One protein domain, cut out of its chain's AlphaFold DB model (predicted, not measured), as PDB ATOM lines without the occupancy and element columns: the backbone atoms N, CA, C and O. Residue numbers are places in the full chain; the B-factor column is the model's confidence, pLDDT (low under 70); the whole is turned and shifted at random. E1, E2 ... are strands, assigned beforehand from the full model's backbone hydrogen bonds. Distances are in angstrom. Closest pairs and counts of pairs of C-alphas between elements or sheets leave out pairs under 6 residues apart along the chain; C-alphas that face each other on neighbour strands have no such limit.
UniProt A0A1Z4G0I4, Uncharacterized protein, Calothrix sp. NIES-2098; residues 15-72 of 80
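Overview. This is residues 15 to 72 of the 80 residues of an uncharacterized protein of Calothrix sp. NIES-2098 (UniProt A0A1Z4G0I4). A single strongly twisted sheet of six strands makes a long, narrow body, with the hairpin of E2 and E3 reaching toward one end and the small hairpin of E5 and E6 toward the other. The short strand E1 joins the two parts by pairing with both E2 and E5, and residues 65 to 70, at the turn of the last hairpin, stick out. The printed part has 58 residues, with no named helix and six named strands, E1 to E6 along the chain; the sheet's order is E4, E3, E2, E1, E5, E6, all antiparallel, and the class is all strand. The whole is only just compact, close to loose, with a radius of gyration of the C-alphas of 12.3 A, and it spans 39 by 22 by 17 A.

Along the chain. E1 takes residues 15 to 17, 6.2 A long, beginning at C-alpha 15 at (95.448, 170.278, 130.029). E2, residues 20 to 29, is the longest strand at 23.9 A and bends by 69 degrees at residue 26. E3, residues 34 to 40, is 20.0 A long and ends at C-alpha 40 at (98.319, 169.011, 138.873). E4 takes residues 50 to 53, 10.1 A. E5, residues 61 to 66, is 16.0 A long, and E6, residues 69 to 71, is 5.9 A long, ending at C-alpha 71 at (89.323, 161.390, 125.255).

Arrangement. E1 and E2 form a hairpin, with N 15 and O 22 within hydrogen-bond range at 2.7 A. The pairing of E2 is staggered: residues 20 to 22 pair with E1 and residues 22 to 29 with E3. E2 and E3 form a hairpin, antiparallel at 148 degrees, with N 25 and O 37 2.8 A apart. E3 and E4 form a hairpin at 160 degrees, with N 36 and O 52 2.8 A apart; E4 is an edge strand. On the other side of E1 is E5, antiparallel at 131 degrees, with N 16 and O 61 2.8 A apart. E5 and E6 form a hairpin at 133 degrees, with N 69 and O 66 3.0 A apart; E6 is the other edge strand. E4 and E5 are apart, though they follow each other in the chain.

Size, cuts and confidence. The two C-alphas farthest apart, those of Gln 32 and Ser 67, are 39.1 A from each other. From edge to edge of the sheet the strands' lines turn by 170 degrees. The printed part has no cut and no long link; E3 to E4 and E4 to E5 are short links, with 9 and 7 residues between them. The mean pLDDT of the printed part is 71.1, and residues 54 to 72 are under 70.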
ATOM      1  N   TYR A  15      94.398 169.984 130.986       77.81
ATOM      2  CA  TYR A  15      95.448 170.278 130.029       77.81
ATOM      3  C   TYR A  15      96.587 169.283 130.171       77.81
ATOM      4  O   TYR A  15      97.043 169.043 131.286       77.81
ATOM      5  N   LEU A  16      97.070 168.730 129.064       73.56
ATOM      6  CA  LEU A  16      98.288 167.929 129.047       73.56
ATOM      7  C   LEU A  16      99.474 168.864 128.782       73.56
ATOM      8  O   LEU A  16      99.540 169.555 127.768       73.56
ATOM      9  N   ILE A  17     100.399 168.934 129.736       75.38
ATOM     10  CA  ILE A  17     101.591 169.782 129.662       75.38
ATOM     11  C   ILE A  17     102.790 168.918 130.030       75.38
ATOM     12  O   ILE A  17     102.843 168.372 131.131       75.38
ATOM     13  N   GLU A  18     103.736 168.766 129.099       73.19
ATOM     14  CA  GLU A  18     104.910 167.889 129.261       73.19
ATOM     15  C   GLU A  18     104.540 166.445 129.671       73.19
ATOM     16  O   GLU A  18     105.225 165.824 130.479       73.19
ATOM     17  N   GLY A  19     103.423 165.909 129.164       70.62
ATOM     18  CA  GLY A  19     102.962 164.556 129.507       70.62
ATOM     19  C   GLY A  19     102.288 164.426 130.881       70.62
ATOM     20  O   GLY A  19     101.992 163.315 131.317       70.62
ATOM     21  N   HIS A  20     102.012 165.541 131.560       78.69
ATOM     22  CA  HIS A  20     101.309 165.574 132.842       78.69
ATOM     23  C   HIS A  20      99.988 166.330 132.736       78.69
ATOM     24  O   HIS A  20      99.895 167.336 132.033       78.69
ATOM     25  N   LEU A  21      98.964 165.859 133.451       81.56
ATOM     26  CA  LEU A  21      97.646 166.484 133.413       81.56
ATOM     27  C   LEU A  21      97.557 167.596 134.459       81.56
ATOM     28  O   LEU A  21      97.783 167.390 135.655       81.56
ATOM     29  N   TYR A  22      97.143 168.764 134.013       84.06
ATOM     30  CA  TYR A  22      96.974 169.954 134.815       84.06
ATOM     31  C   TYR A  22      95.571 170.517 134.652       84.06
ATOM     32  O   TYR A  22      94.914 170.324 133.639       84.06
ATOM     33  N   ARG A  23      95.117 171.277 135.637       85.88
ATOM     34  CA  ARG A  23      93.896 172.069 135.556       85.88
ATOM     35  C   ARG A  23      94.250 173.536 135.690       85.88
ATOM     36  O   ARG A  23      95.022 173.904 136.579       85.88
ATOM     37  N   TYR A  24      93.688 174.365 134.821       85.94
ATOM     38  CA  TYR A  24      93.847 175.810 134.932       85.94
ATOM     39  C   TYR A  24      93.202 176.314 136.228       85.94
ATOM     40  O   TYR A  24      92.137 175.845 136.630       85.94
ATOM     41  N   SER A  25      93.860 177.260 136.890       86.75
ATOM     42  CA  SER A  25      93.365 177.884 138.113       86.75
ATOM     43  C   SER A  25      92.959 179.328 137.886       86.75
ATOM     44  O   SER A  25      91.791 179.667 138.034       86.75
ATOM     45  N   HIS A  26      93.932 180.180 137.580       86.00
ATOM     46  CA  HIS A  26      93.718 181.612 137.461       86.00
ATOM     47  C   HIS A  26      94.847 182.265 136.663       86.00
ATOM     48  O   HIS A  26      95.916 181.686 136.435       86.00
ATOM     49  N   LYS A  27      94.587 183.494 136.222       85.81
ATOM     50  CA  LYS A  27      95.548 184.368 135.553       85.81
ATOM     51  C   LYS A  27      96.055 185.389 136.566       85.81
ATOM     52  O   LYS A  27      95.263 185.952 137.316       85.81
ATOM     53  N   SER A  28      97.353 185.656 136.554       85.88
ATOM     54  CA  SER A  28      97.992 186.735 137.308       85.88
ATOM     55  C   SER A  28      98.951 187.520 136.407       85.88
ATOM     56  O   SER A  28      99.015 187.297 135.194       85.88
ATOM     57  N   GLY A  29      99.716 188.441 136.993       83.12
ATOM     58  CA  GLY A  29     100.684 189.261 136.268       83.12
ATOM     59  C   GLY A  29     100.043 190.470 135.592       83.12
ATOM     60  O   GLY A  29      98.916 190.855 135.898       83.12
ATOM     61  N   THR A  30     100.784 191.097 134.682       81.56
ATOM     62  CA  THR A  30     100.344 192.322 134.000       81.56
ATOM     63  C   THR A  30      99.759 192.008 132.625       81.56
ATOM     64  O   THR A  30      99.929 190.915 132.090       81.56
ATOM     65  N   ILE A  31      99.086 192.980 132.001       77.75
ATOM     66  CA  ILE A  31      98.581 192.836 130.622       77.75
ATOM     67  C   ILE A  31      99.731 192.533 129.641       77.75
ATOM     68  O   ILE A  31      99.562 191.755 128.701       77.75
ATOM     69  N   GLN A  32     100.908 193.115 129.888       79.62
ATOM     70  CA  GLN A  32     102.115 192.951 129.072       79.62
ATOM     71  C   GLN A  32     102.814 191.608 129.332       79.62
ATOM     72  O   GLN A  32     103.349 191.003 128.405       79.62
ATOM     73  N   ALA A  33     102.759 191.107 130.570       78.56
ATOM     74  CA  ALA A  33     103.356 189.840 130.979       78.56
ATOM     75  C   ALA A  33     102.364 189.000 131.805       78.56
ATOM     76  O   ALA A  33     102.539 188.851 133.020       78.56
ATOM     77  N   PRO A  34     101.306 188.450 131.176       83.56
ATOM     78  CA  PRO A  34     100.348 187.649 131.906       83.56
ATOM     79  C   PRO A  34     100.941 186.276 132.212       83.56
ATOM     80  O   PRO A  34     101.638 185.673 131.385       83.56
ATOM     81  N   GLN A  35     100.618 185.794 133.404       85.81
ATOM     82  CA  GLN A  35     101.002 184.494 133.928       85.81
ATOM     83  C   GLN A  35      99.743 183.668 134.164       85.81
ATOM     84  O   GLN A  35      98.705 184.194 134.563       85.81
ATOM     85  N   PHE A  36      99.825 182.372 133.915       85.94
ATOM     86  CA  PHE A  36      98.697 181.463 134.016       85.94
ATOM     87  C   PHE A  36      99.110 180.292 134.882       85.94
ATOM     88  O   PHE A  36     100.145 179.664 134.646       85.94
ATOM     89  N   HIS A  37      98.302 180.039 135.901       87.81
ATOM     90  CA  HIS A  37      98.597 179.065 136.936       87.81
ATOM     91  C   HIS A  37      97.807 177.794 136.707       87.81
ATOM     92  O   HIS A  37      96.605 177.826 136.432       87.81
ATOM     93  N   PHE A  38      98.502 176.680 136.863       87.56
ATOM     94  CA  PHE A  38      98.007 175.342 136.625       87.56
ATOM     95  C   PHE A  38      98.326 174.463 137.831       87.56
ATOM     96  O   PHE A  38      99.455 174.450 138.324       87.56
ATOM     97  N   TYR A  39      97.343 173.697 138.291       88.56
ATOM     98  CA  TYR A  39      97.532 172.722 139.361       88.56
ATOM     99  C   TYR A  39      97.492 171.302 138.807       88.56
ATOM    100  O   TYR A  39      96.657 171.018 137.946       88.56
ATOM    101  N   PRO A  40      98.372 170.406 139.274       86.25
ATOM    102  CA  PRO A  40      98.319 169.011 138.873       86.25
ATOM    103  C   PRO A  40      97.032 168.370 139.393       86.25
ATOM    104  O   PRO A  40      96.541 168.710 140.474       86.25
ATOM    105  N   LEU A  41      96.482 167.425 138.632       81.94
ATOM    106  CA  LEU A  41      95.348 166.639 139.114       81.94
ATOM    107  C   LEU A  41      95.779 165.643 140.187       81.94
ATOM    108  O   LEU A  41      96.878 165.084 140.146       81.94
ATOM    109  N   GLY A  42      94.873 165.403 141.137       75.50
ATOM    110  CA  GLY A  42      95.049 164.377 142.158       75.50
ATOM    111  C   GLY A  42      95.287 163.003 141.525       75.50
ATOM    112  O   GLY A  42      94.700 162.677 140.499       75.50
ATOM    113  N   GLY A  43      96.176 162.213 142.129       72.31
ATOM    114  CA  GLY A  43      96.542 160.877 141.643       72.31
ATOM    115  C   GLY A  43      97.819 160.817 140.797       72.31
ATOM    116  O   GLY A  43      98.315 159.727 140.532       72.31
ATOM    117  N   GLN A  44      98.416 161.956 140.426       73.44
ATOM    118  CA  GLN A  44      99.716 161.983 139.747       73.44
ATOM    119  C   GLN A  44     100.896 162.027 140.727       73.44
ATOM    120  O   GLN A  44     100.814 162.605 141.813       73.44
ATOM    121  N   ARG A  45     102.045 161.464 140.315       72.12
ATOM    122  CA  ARG A  45     103.307 161.551 141.083       72.12
ATOM    123  C   ARG A  45     103.807 162.994 141.208       72.12
ATOM    124  O   ARG A  45     104.417 163.342 142.216       72.12
ATOM    125  N   ARG A  46     103.549 163.835 140.199       70.25
ATOM    126  CA  ARG A  46     103.956 165.246 140.175       70.25
ATOM    127  C   ARG A  46     102.907 166.081 140.915       70.25
ATOM    128  O   ARG A  46     101.755 166.133 140.507       70.25
ATOM    129  N   LYS A  47     103.319 166.729 142.008       74.75
ATOM    130  CA  LYS A  47     102.454 167.579 142.854       74.75
ATOM    131  C   LYS A  47     102.750 169.076 142.726       74.75
ATOM    132  O   LYS A  47     102.090 169.889 143.360       74.75
ATOM    133  N   ALA A  48     103.738 169.439 141.911       83.62
ATOM    134  CA  ALA A  48     104.123 170.827 141.715       83.62
ATOM    135  C   ALA A  48     103.130 171.549 140.796       83.62
ATOM    136  O   ALA A  48     102.816 171.064 139.707       83.62
ATOM    137  N   SER A  49     102.667 172.719 141.235       84.44
ATOM    138  CA  SER A  49     101.954 173.682 140.397       84.44
ATOM    139  C   SER A  49     102.869 174.234 139.308       84.44
ATOM    140  O   SER A  49     104.067 174.412 139.527       84.44
ATOM    141  N   LEU A  50     102.294 174.542 138.152       84.50
ATOM    142  CA  LEU A  50     103.001 175.098 137.007       84.50
ATOM    143  C   LEU A  50     102.500 176.515 136.724       84.50
ATOM    144  O   LEU A  50     101.296 176.758 136.664       84.50
ATOM    145  N   THR A  51     103.428 177.439 136.497       86.75
ATOM    146  CA  THR A  51     103.114 178.800 136.055       86.75
ATOM    147  C   THR A  51     103.709 179.020 134.672       86.75
ATOM    148  O   THR A  51     104.920 178.916 134.478       86.75
ATOM    149  N   LEU A  52     102.857 179.337 133.700       82.00
ATOM    150  CA  LEU A  52     103.262 179.628 132.328       82.00
ATOM    151  C   LEU A  52     103.050 181.113 132.023       82.00
ATOM    152  O   LEU A  52     101.998 181.671 132.314       82.00
ATOM    153  N   ASN A  53     104.035 181.760 131.401       78.19
ATOM    154  CA  ASN A  53     103.899 183.129 130.884       78.19
ATOM    155  C   ASN A  53     103.343 183.099 129.453       78.19
ATOM    156  O   ASN A  53     103.576 182.120 128.746       78.19
ATOM    157  N   LYS A  54     102.717 184.183 128.967       69.00
ATOM    158  CA  LYS A  54     102.190 184.298 127.581       69.00
ATOM    159  C   LYS A  54     103.114 183.723 126.498       69.00
ATOM    160  O   LYS A  54     102.656 183.048 125.584       69.00
ATOM    161  N   ASN A  55     104.418 183.963 126.625       65.06
ATOM    162  CA  ASN A  55     105.419 183.509 125.656       65.06
ATOM    163  C   ASN A  55     105.670 181.992 125.711       65.06
ATOM    164  O   ASN A  55     106.040 181.403 124.701       65.06
ATOM    165  N   ARG A  56     105.445 181.361 126.871       63.50
ATOM    166  CA  ARG A  56     105.551 179.911 127.099       63.50
ATOM    167  C   ARG A  56     104.227 179.162 126.909       63.50
ATOM    168  O   ARG A  56     104.250 177.959 126.709       63.50
ATOM    169  N   LEU A  57     103.091 179.860 126.899       60.16
ATOM    170  CA  LEU A  57     101.762 179.283 126.636       60.16
ATOM    171  C   LEU A  57     101.457 178.980 125.174       60.16
ATOM    172  O   LEU A  57     100.345 178.574 124.853       60.16
ATOM    173  N   ARG A  58     102.413 179.164 124.267       51.56
ATOM    174  CA  ARG A  58     102.179 178.911 122.841       51.56
ATOM    175  C   ARG A  58     101.822 177.451 122.519       51.56
ATOM    176  O   ARG A  58     101.362 177.206 121.410       51.56
ATOM    177  N   ARG A  59     102.003 176.511 123.456       50.16
ATOM    178  CA  ARG A  59     101.684 175.082 123.316       50.16
ATOM    179  C   ARG A  59     101.147 174.516 124.631       50.16
ATOM    180  O   ARG A  59     101.914 174.261 125.551       50.16
ATOM    181  N   VAL A  60      99.829 174.375 124.720       50.88
ATOM    182  CA  VAL A  60      99.118 173.724 125.828       50.88
ATOM    183  C   VAL A  60      98.022 172.869 125.197       50.88
ATOM    184  O   VAL A  60      97.192 173.411 124.473       50.88
ATOM    185  N   GLU A  61      98.033 171.558 125.432       51.00
ATOM    186  CA  GLU A  61      97.014 170.636 124.915       51.00
ATOM    187  C   GLU A  61      95.820 170.622 125.866       51.00
ATOM    188  O   GLU A  61      96.010 170.447 127.065       51.00
ATOM    189  N   GLU A  62      94.603 170.823 125.365       50.19
ATOM    190  CA  GLU A  62      93.372 170.632 126.139       50.19
ATOM    191  C   GLU A  62      92.935 169.165 126.038       50.19
ATOM    192  O   GLU A  62      93.033 168.556 124.977       50.19
ATOM    193  N   THR A  63      92.459 168.579 127.132       47.44
ATOM    194  CA  THR A  63      91.951 167.209 127.148       47.44
ATOM    195  C   THR A  63      90.703 167.091 128.019       47.44
ATOM    196  O   THR A  63      90.544 167.798 129.019       47.44
ATOM    197  N   SER A  64      89.799 166.197 127.632       48.84
ATOM    198  CA  SER A  64      88.557 165.924 128.349       48.84
ATOM    199  C   SER A  64      88.668 164.555 129.016       48.84
ATOM    200  O   SER A  64      88.867 163.537 128.354       48.84
ATOM    201  N   LEU A  65      88.508 164.511 130.339       45.41
ATOM    202  CA  LEU A  65      88.345 163.255 131.074       45.41
ATOM    203  C   LEU A  65      86.860 162.874 131.042       45.41
ATOM    204  O   LEU A  65      86.076 163.401 131.832       45.41
ATOM    205  N   ARG A  66      86.454 161.974 130.141       42.28
ATOM    206  CA  ARG A  66      85.143 161.313 130.237       42.28
ATOM    207  C   ARG A  66      85.361 159.896 130.754       42.28
ATOM    208  O   ARG A  66      86.121 159.133 130.180       42.28
ATOM    209  N   SER A  67      84.697 159.558 131.859       41.50
ATOM    210  CA  SER A  67      84.586 158.173 132.342       41.50
ATOM    211  C   SER A  67      85.917 157.456 132.635       41.50
ATOM    212  O   SER A  67      86.018 156.252 132.448       41.50
ATOM    213  N   GLY A  68      86.944 158.177 133.103       45.31
ATOM    214  CA  GLY A  68      88.259 157.588 133.406       45.31
ATOM    215  C   GLY A  68      89.151 157.349 132.182       45.31
ATOM    216  O   GLY A  68      90.306 156.962 132.348       45.31
ATOM    217  N   GLU A  69      88.660 157.651 130.981       42.94
ATOM    218  CA  GLU A  69      89.404 157.578 129.729       42.94
ATOM    219  C   GLU A  69      89.738 158.998 129.248       42.94
ATOM    220  O   GLU A  69      88.910 159.916 129.268       42.94
ATOM    221  N   ILE A  70      91.001 159.205 128.865       50.06
ATOM    222  CA  ILE A  70      91.466 160.462 128.275       50.06
ATOM    223  C   ILE A  70      90.942 160.483 126.840       50.06
ATOM    224  O   ILE A  70      91.498 159.816 125.969       50.06
ATOM    225  N   HIS A  71      89.864 161.225 126.596       44.81
ATOM    226  CA  HIS A  71      89.323 161.390 125.255       44.81
ATOM    227  C   HIS A  71      89.909 162.666 124.632       44.81
ATOM    228  O   HIS A  71      89.807 163.745 125.232       44.81
ATOM    229  N   PRO A  72      90.534 162.583 123.443       48.38
ATOM    230  CA  PRO A  72      90.973 163.767 122.726       48.38
ATOM    231  C   PRO A  72      89.739 164.469 122.148       48.38
ATOM    232  O   PRO A  72      89.315 164.188 121.032       48.38
TER     233      PRO A  72